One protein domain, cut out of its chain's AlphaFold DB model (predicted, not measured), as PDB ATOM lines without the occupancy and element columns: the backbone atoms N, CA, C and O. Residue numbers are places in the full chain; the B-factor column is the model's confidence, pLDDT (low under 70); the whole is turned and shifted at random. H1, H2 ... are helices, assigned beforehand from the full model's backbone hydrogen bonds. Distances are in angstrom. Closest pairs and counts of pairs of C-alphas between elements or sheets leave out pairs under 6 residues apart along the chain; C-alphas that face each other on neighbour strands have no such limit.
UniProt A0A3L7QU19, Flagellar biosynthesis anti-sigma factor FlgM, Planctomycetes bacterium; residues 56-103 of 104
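What this domain is: This is residues 56 to 103 of the 104 residues of the protein "Flagellar biosynthesis anti-sigma factor FlgM" of Planctomycetes bacterium (UniProt A0A3L7QU19). Three separate helices make an open, flat U with an empty middle: H2 is its base, and H1 and H3 are its two arms. The printed part has 48 residues with three named helices, in the order H1, H2, H3, and no named strand; the class is all helix. The whole is extended, with a radius of gyration of the C-alphas of 15.5 A and spans of 39 by 30 by 13 A.

Where its parts are: Find C-alpha 56 at (96.972, 84.714, 147.048); from there H1, residues 56 to 65, runs 14.5 A. H2, residues 71 to 82, begins at C-alpha 71 at (109.761, 99.687, 130.953) and runs 16.4 A. H3, residues 89 to 101, runs 18.5 A to C-alpha 101 at (84.067, 106.186, 141.923).

How they stand to each other: Start from H1: it is apart from H2, with no C-alpha of the one within 8 A of the other. By the same measure H2 and H3 are apart, and so are H1 and H3. In H1, H2 and H3 every O i to N i+4 pair is within hydrogen-bond range.

The domain as a whole: Look at Ala 57 and Asp 89, whose C-alphas, the two farthest apart, are 39.6 A from each other. The link from H1 to H2 is tight, and that from H2 to H3 is short. The printed part has no cut, and no printed residue is under 70 in pLDDT.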
ATOM      1  N   ALA A  56      96.205  83.545 146.624       86.88
ATOM      2  CA  ALA A  56      96.972  84.714 147.048       86.88
ATOM      3  C   ALA A  56      98.495  84.472 147.003       86.88
ATOM      4  O   ALA A  56      99.251  85.358 146.602       86.88
ATOM      5  N   ALA A  57      98.962  83.276 147.380       88.38
ATOM      6  CA  ALA A  57     100.376  82.920 147.295       88.38
ATOM      7  C   ALA A  57     100.849  82.783 145.837       88.38
ATOM      8  O   ALA A  57     101.973  83.181 145.524       88.38
ATOM      9  N   ARG A  58      99.984  82.304 144.930       87.19
ATOM     10  CA  ARG A  58     100.270  82.290 143.486       87.19
ATOM     11  C   ARG A  58     100.443  83.705 142.938       87.19
ATOM     12  O   ARG A  58     101.460  83.978 142.306       87.19
ATOM     13  N   TRP A  59      99.521  84.617 143.247       91.19
ATOM     14  CA  TRP A  59      99.617  86.012 142.801       91.19
ATOM     15  C   TRP A  59     100.824  86.740 143.394       91.19
ATOM     16  O   TRP A  59     101.516  87.456 142.679       91.19
ATOM     17  N   MET A  60     101.151  86.521 144.672       89.62
ATOM     18  CA  MET A  60     102.368  87.082 145.273       89.62
ATOM     19  C   MET A  60     103.645  86.561 144.612       89.62
ATOM     20  O   MET A  60     104.603  87.317 144.449       89.62
ATOM     21  N   SER A  61     103.677  85.281 144.233       88.81
ATOM     22  CA  SER A  61     104.803  84.722 143.485       88.81
ATOM     23  C   SER A  61     104.942  85.379 142.115       88.81
ATOM     24  O   SER A  61     106.057  85.667 141.698       88.81
ATOM     25  N   GLU A  62     103.830  85.635 141.428       87.81
ATOM     26  CA  GLU A  62     103.822  86.294 140.122       87.81
ATOM     27  C   GLU A  62     104.237  87.770 140.218       87.81
ATOM     28  O   GLU A  62     105.057  88.241 139.436       87.81
ATOM     29  N   LEU A  63     103.769  88.499 141.233       86.88
ATOM     30  CA  LEU A  63     104.199  89.880 141.475       86.88
ATOM     31  C   LEU A  63     105.705  89.983 141.749       86.88
ATOM     32  O   LEU A  63     106.333  90.945 141.324       86.88
ATOM     33  N   ARG A  64     106.300  88.985 142.418       87.31
ATOM     34  CA  ARG A  64     107.748  88.940 142.691       87.31
ATOM     35  C   ARG A  64     108.606  88.668 141.458       87.31
ATOM     36  O   ARG A  64     109.793  88.970 141.489       87.31
ATOM     37  N   THR A  65     108.052  88.052 140.415       87.56
ATOM     38  CA  THR A  65     108.779  87.811 139.158       87.56
ATOM     39  C   THR A  65     108.629  88.965 138.175       87.56
ATOM     40  O   THR A  65     109.394  89.050 137.213       87.56
ATOM     41  N   MET A  66     107.666  89.863 138.403       86.00
ATOM     42  CA  MET A  66     107.527  91.072 137.607       86.00
ATOM     43  C   MET A  66     108.661  92.057 137.922       86.00
ATOM     44  O   MET A  66     109.038  92.219 139.080       86.00
ATOM     45  N   PRO A  67     109.204  92.741 136.902       85.81
ATOM     46  CA  PRO A  67     110.159  93.814 137.129       85.81
ATOM     47  C   PRO A  67     109.485  94.985 137.853       85.81
ATOM     48  O   PRO A  67     108.334  95.312 137.547       85.81
ATOM     49  N   ASP A  68     110.237  95.664 138.727       80.50
ATOM     50  CA  ASP A  68     109.784  96.846 139.482       80.50
ATOM     51  C   ASP A  68     109.129  97.899 138.577       80.50
ATOM     52  O   ASP A  68     108.158  98.558 138.948       80.50
ATOM     53  N   VAL A  69     109.644  98.033 137.350       83.88
ATOM     54  CA  VAL A  69     109.069  98.877 136.309       83.88
ATOM     55  C   VAL A  69     108.956  98.093 135.011       83.88
ATOM     56  O   VAL A  69     109.936  97.592 134.461       83.88
ATOM     57  N   ARG A  70     107.746  98.061 134.453       87.06
ATOM     58  CA  ARG A  70     107.477  97.501 133.122       87.06
ATOM     59  C   ARG A  70     107.868  98.509 132.042       87.06
ATOM     60  O   ARG A  70     106.998  99.135 131.438       87.06
ATOM     61  N   ALA A  71     109.175  98.677 131.836       88.44
ATOM     62  CA  ALA A  71     109.761  99.687 130.953       88.44
ATOM     63  C   ALA A  71     109.120  99.723 129.553       88.44
ATOM     64  O   ALA A  71     108.784 100.804 129.080       88.44
ATOM     65  N   ASP A  72     108.839  98.567 128.948       87.31
ATOM     66  CA  ASP A  72     108.217  98.484 127.618       87.31
ATOM     67  C   ASP A  72     106.815  99.105 127.580       87.31
ATOM     68  O   ASP A  72     106.474  99.857 126.668       87.31
ATOM     69  N   LYS A  73     105.995  98.844 128.609       88.62
ATOM     70  CA  LYS A  73     104.660  99.446 128.723       88.62
ATOM     71  C   LYS A  73     104.745 100.948 128.929       88.62
ATOM     72  O   LYS A  73     103.940 101.686 128.371       88.62
ATOM     73  N   VAL A  74     105.712 101.395 129.729       89.62
ATOM     74  CA  VAL A  74     105.947 102.821 129.966       89.62
ATOM     75  C   VAL A  74     106.391 103.504 128.673       89.62
ATOM     76  O   VAL A  74     105.881 104.573 128.358       89.62
ATOM     77  N   ALA A  75     107.291 102.891 127.904       89.88
ATOM     78  CA  ALA A  75     107.736 103.410 126.615       89.88
ATOM     79  C   ALA A  75     106.568 103.515 125.620       89.88
ATOM     80  O   ALA A  75     106.335 104.591 125.072       89.88
ATOM     81  N   ALA A  76     105.771 102.452 125.478       88.31
ATOM     82  CA  ALA A  76     104.590 102.450 124.615       88.31
ATOM     83  C   ALA A  76     103.545 103.498 125.039       88.31
ATOM     84  O   ALA A  76     102.973 104.189 124.198       88.31
ATOM     85  N   ALA A  77     103.314 103.656 126.347       87.38
ATOM     86  CA  ALA A  77     102.414 104.681 126.869       87.38
ATOM     87  C   ALA A  77     102.934 106.093 126.565       87.38
ATOM     88  O   ALA A  77     102.169 106.935 126.106       87.38
ATOM     89  N   ARG A  78     104.236 106.347 126.760       88.06
ATOM     90  CA  ARG A  78     104.864 107.639 126.434       88.06
ATOM     91  C   ARG A  78     104.733 107.977 124.954       88.06
ATOM     92  O   ARG A  78     104.400 109.110 124.625       88.06
ATOM     93  N   GLU A  79     104.962 107.006 124.076       88.75
ATOM     94  CA  GLU A  79     104.810 107.190 122.634       88.75
ATOM     95  C   GLU A  79     103.354 107.482 122.251       88.75
ATOM     96  O   GLU A  79     103.085 108.403 121.486       88.75
ATOM     97  N   ALA A  80     102.397 106.740 122.807       85.25
ATOM     98  CA  ALA A  80     100.978 106.973 122.555       85.25
ATOM     99  C   ALA A  80     100.497 108.343 123.073       85.25
ATOM    100  O   ALA A  80      99.698 108.992 122.402       85.25
ATOM    101  N   ILE A  81     101.020 108.821 124.208       86.31
ATOM    102  CA  ILE A  81     100.766 110.187 124.698       86.31
ATOM    103  C   ILE A  81     101.352 111.220 123.729       86.31
ATOM    104  O   ILE A  81     100.668 112.169 123.366       86.31
ATOM    105  N   ALA A  82     102.588 111.022 123.258       85.44
ATOM    106  CA  ALA A  82     103.224 111.934 122.306       85.44
ATOM    107  C   ALA A  82     102.476 112.017 120.962       85.44
ATOM    108  O   ALA A  82     102.488 113.061 120.316       85.44
ATOM    109  N   ARG A  83     101.809 110.929 120.555       87.50
ATOM    110  CA  ARG A  83     100.953 110.880 119.358       87.50
ATOM    111  C   ARG A  83      99.575 111.523 119.555       87.50
ATOM    112  O   ARG A  83      98.878 111.716 118.568       87.50
ATOM    113  N   GLY A  84      99.186 111.855 120.788       81.44
ATOM    114  CA  GLY A  84      97.870 112.423 121.095       81.44
ATOM    115  C   GLY A  84      96.724 111.404 121.119       81.44
ATOM    116  O   GLY A  84      95.576 111.795 121.283       81.44
ATOM    117  N   ASP A  85      97.005 110.096 121.040       83.69
ATOM    118  CA  ASP A  85      95.987 109.020 121.025       83.69
ATOM    119  C   ASP A  85      95.234 108.860 122.367       83.69
ATOM    120  O   ASP A  85      94.362 107.998 122.512       83.69
ATOM    121  N   PHE A  86      95.606 109.638 123.386       75.94
ATOM    122  CA  PHE A  86      94.980 109.621 124.706       75.94
ATOM    123  C   PHE A  86      93.911 110.702 124.899       75.94
ATOM    124  O   PHE A  86      93.055 110.509 125.762       75.94
ATOM    125  N   ASP A  87      93.917 111.768 124.094       78.19
ATOM    126  CA  ASP A  87      92.928 112.851 124.160       78.19
ATOM    127  C   ASP A  87      91.703 112.502 123.308       78.19
ATOM    128  O   ASP A  87      91.445 113.086 122.257       78.19
ATOM    129  N   THR A  88      90.953 111.492 123.749       85.88
ATOM    130  CA  THR A  88      89.651 111.157 123.166       85.88
ATOM    131  C   THR A  88      88.541 111.383 124.181       85.88
ATOM    132  O   THR A  88      88.712 111.090 125.366       85.88
ATOM    133  N   ASP A  89      87.381 111.851 123.710       86.88
ATOM    134  CA  ASP A  89      86.207 112.103 124.558       86.88
ATOM    135  C   ASP A  89      85.809 110.858 125.369       86.88
ATOM    136  O   ASP A  89      85.475 110.948 126.547       86.88
ATOM    137  N   GLU A  90      85.933 109.673 124.764       88.19
ATOM    138  CA  GLU A  90      85.665 108.390 125.419       88.19
ATOM    139  C   GLU A  90      86.586 108.155 126.626       88.19
ATOM    140  O   GLU A  90      86.133 107.788 127.709       88.19
ATOM    141  N   ARG A  91      87.897 108.390 126.468       87.69
ATOM    142  CA  ARG A  91      88.862 108.200 127.562       87.69
ATOM    143  C   ARG A  91      88.706 109.252 128.647       87.69
ATOM    144  O   ARG A  91      88.931 108.931 129.813       87.69
ATOM    145  N   LEU A  92      88.307 110.468 128.278       88.94
ATOM    146  CA  LEU A  92      88.000 111.526 129.231       88.94
ATOM    147  C   LEU A  92      86.775 111.169 130.081       88.94
ATOM    148  O   LEU A  92      86.851 111.262 131.303       88.94
ATOM    149  N   ASN A  93      85.690 110.696 129.464       92.56
ATOM    150  CA  ASN A  93      84.493 110.264 130.189       92.56
ATOM    151  C   ASN A  93      84.809 109.129 131.167       92.56
ATOM    152  O   ASN A  93      84.485 109.233 132.346       92.56
ATOM    153  N   VAL A  94      85.544 108.104 130.719       94.56
ATOM    154  CA  VAL A  94      85.977 106.996 131.588       94.56
ATOM    155  C   VAL A  94      86.864 107.488 132.738       94.56
ATOM    156  O   VAL A  94      86.772 106.980 133.856       94.56
ATOM    157  N   ALA A  95      87.743 108.463 132.491       92.25
ATOM    158  CA  ALA A  95      88.578 109.040 133.540       92.25
ATOM    159  C   ALA A  95      87.747 109.815 134.576       92.25
ATOM    160  O   ALA A  95      88.025 109.709 135.769       92.25
ATOM    161  N   ILE A  96      86.723 110.553 134.135       94.44
ATOM    162  CA  ILE A  96      85.799 111.276 135.018       94.44
ATOM    163  C   ILE A  96      84.978 110.295 135.858       94.44
ATOM    164  O   ILE A  96      84.907 110.466 137.070       94.44
ATOM    165  N   GLU A  97      84.410 109.253 135.248       95.44
ATOM    166  CA  GLU A  97      83.636 108.227 135.962       95.44
ATOM    167  C   GLU A  97      84.464 107.557 137.061       95.44
ATOM    168  O   GLU A  97      84.031 107.489 138.208       95.44
ATOM    169  N   ARG A  98      85.697 107.148 136.742       93.88
ATOM    170  CA  ARG A  98      86.620 106.558 137.722       93.88
ATOM    171  C   ARG A  98      87.006 107.521 138.835       93.88
ATOM    172  O   ARG A  98      87.100 107.116 139.983       93.88
ATOM    173  N   MET A  99      87.218 108.796 138.504       93.88
ATOM    174  CA  MET A  99      87.501 109.815 139.513       93.88
ATOM    175  C   MET A  99      86.326 109.988 140.483       93.88
ATOM    176  O   MET A  99      86.554 110.252 141.657       93.88
ATOM    177  N   MET A 100      85.084 109.863 140.003       96.56
ATOM    178  CA  MET A 100      83.902 109.906 140.866       96.56
ATOM    179  C   MET A 100      83.781 108.645 141.729       96.56
ATOM    180  O   MET A 100      83.502 108.778 142.913       96.56
ATOM    181  N   GLU A 101      84.054 107.459 141.176       96.19
ATOM    182  CA  GLU A 101      84.067 106.186 141.923       96.19
ATOM    183  C   GLU A 101      85.102 106.184 143.061       96.19
ATOM    184  O   GLU A 101      84.828 105.667 144.137       96.19
ATOM    185  N   ASP A 102      86.264 106.811 142.859       93.19
ATOM    186  CA  ASP A 102      87.309 106.927 143.886       93.19
ATOM    187  C   ASP A 102      86.930 107.864 145.059       93.19
ATOM    188  O   ASP A 102      87.607 107.858 146.091       93.19
ATOM    189  N   LEU A 103      85.908 108.718 144.899       90.62
ATOM    190  CA  LEU A 103      85.475 109.694 145.913       90.62
ATOM    191  C   LEU A 103      84.329 109.200 146.807       90.62
ATOM    192  O   LEU A 103      84.073 109.843 147.833       90.62
TER     193      LEU A 103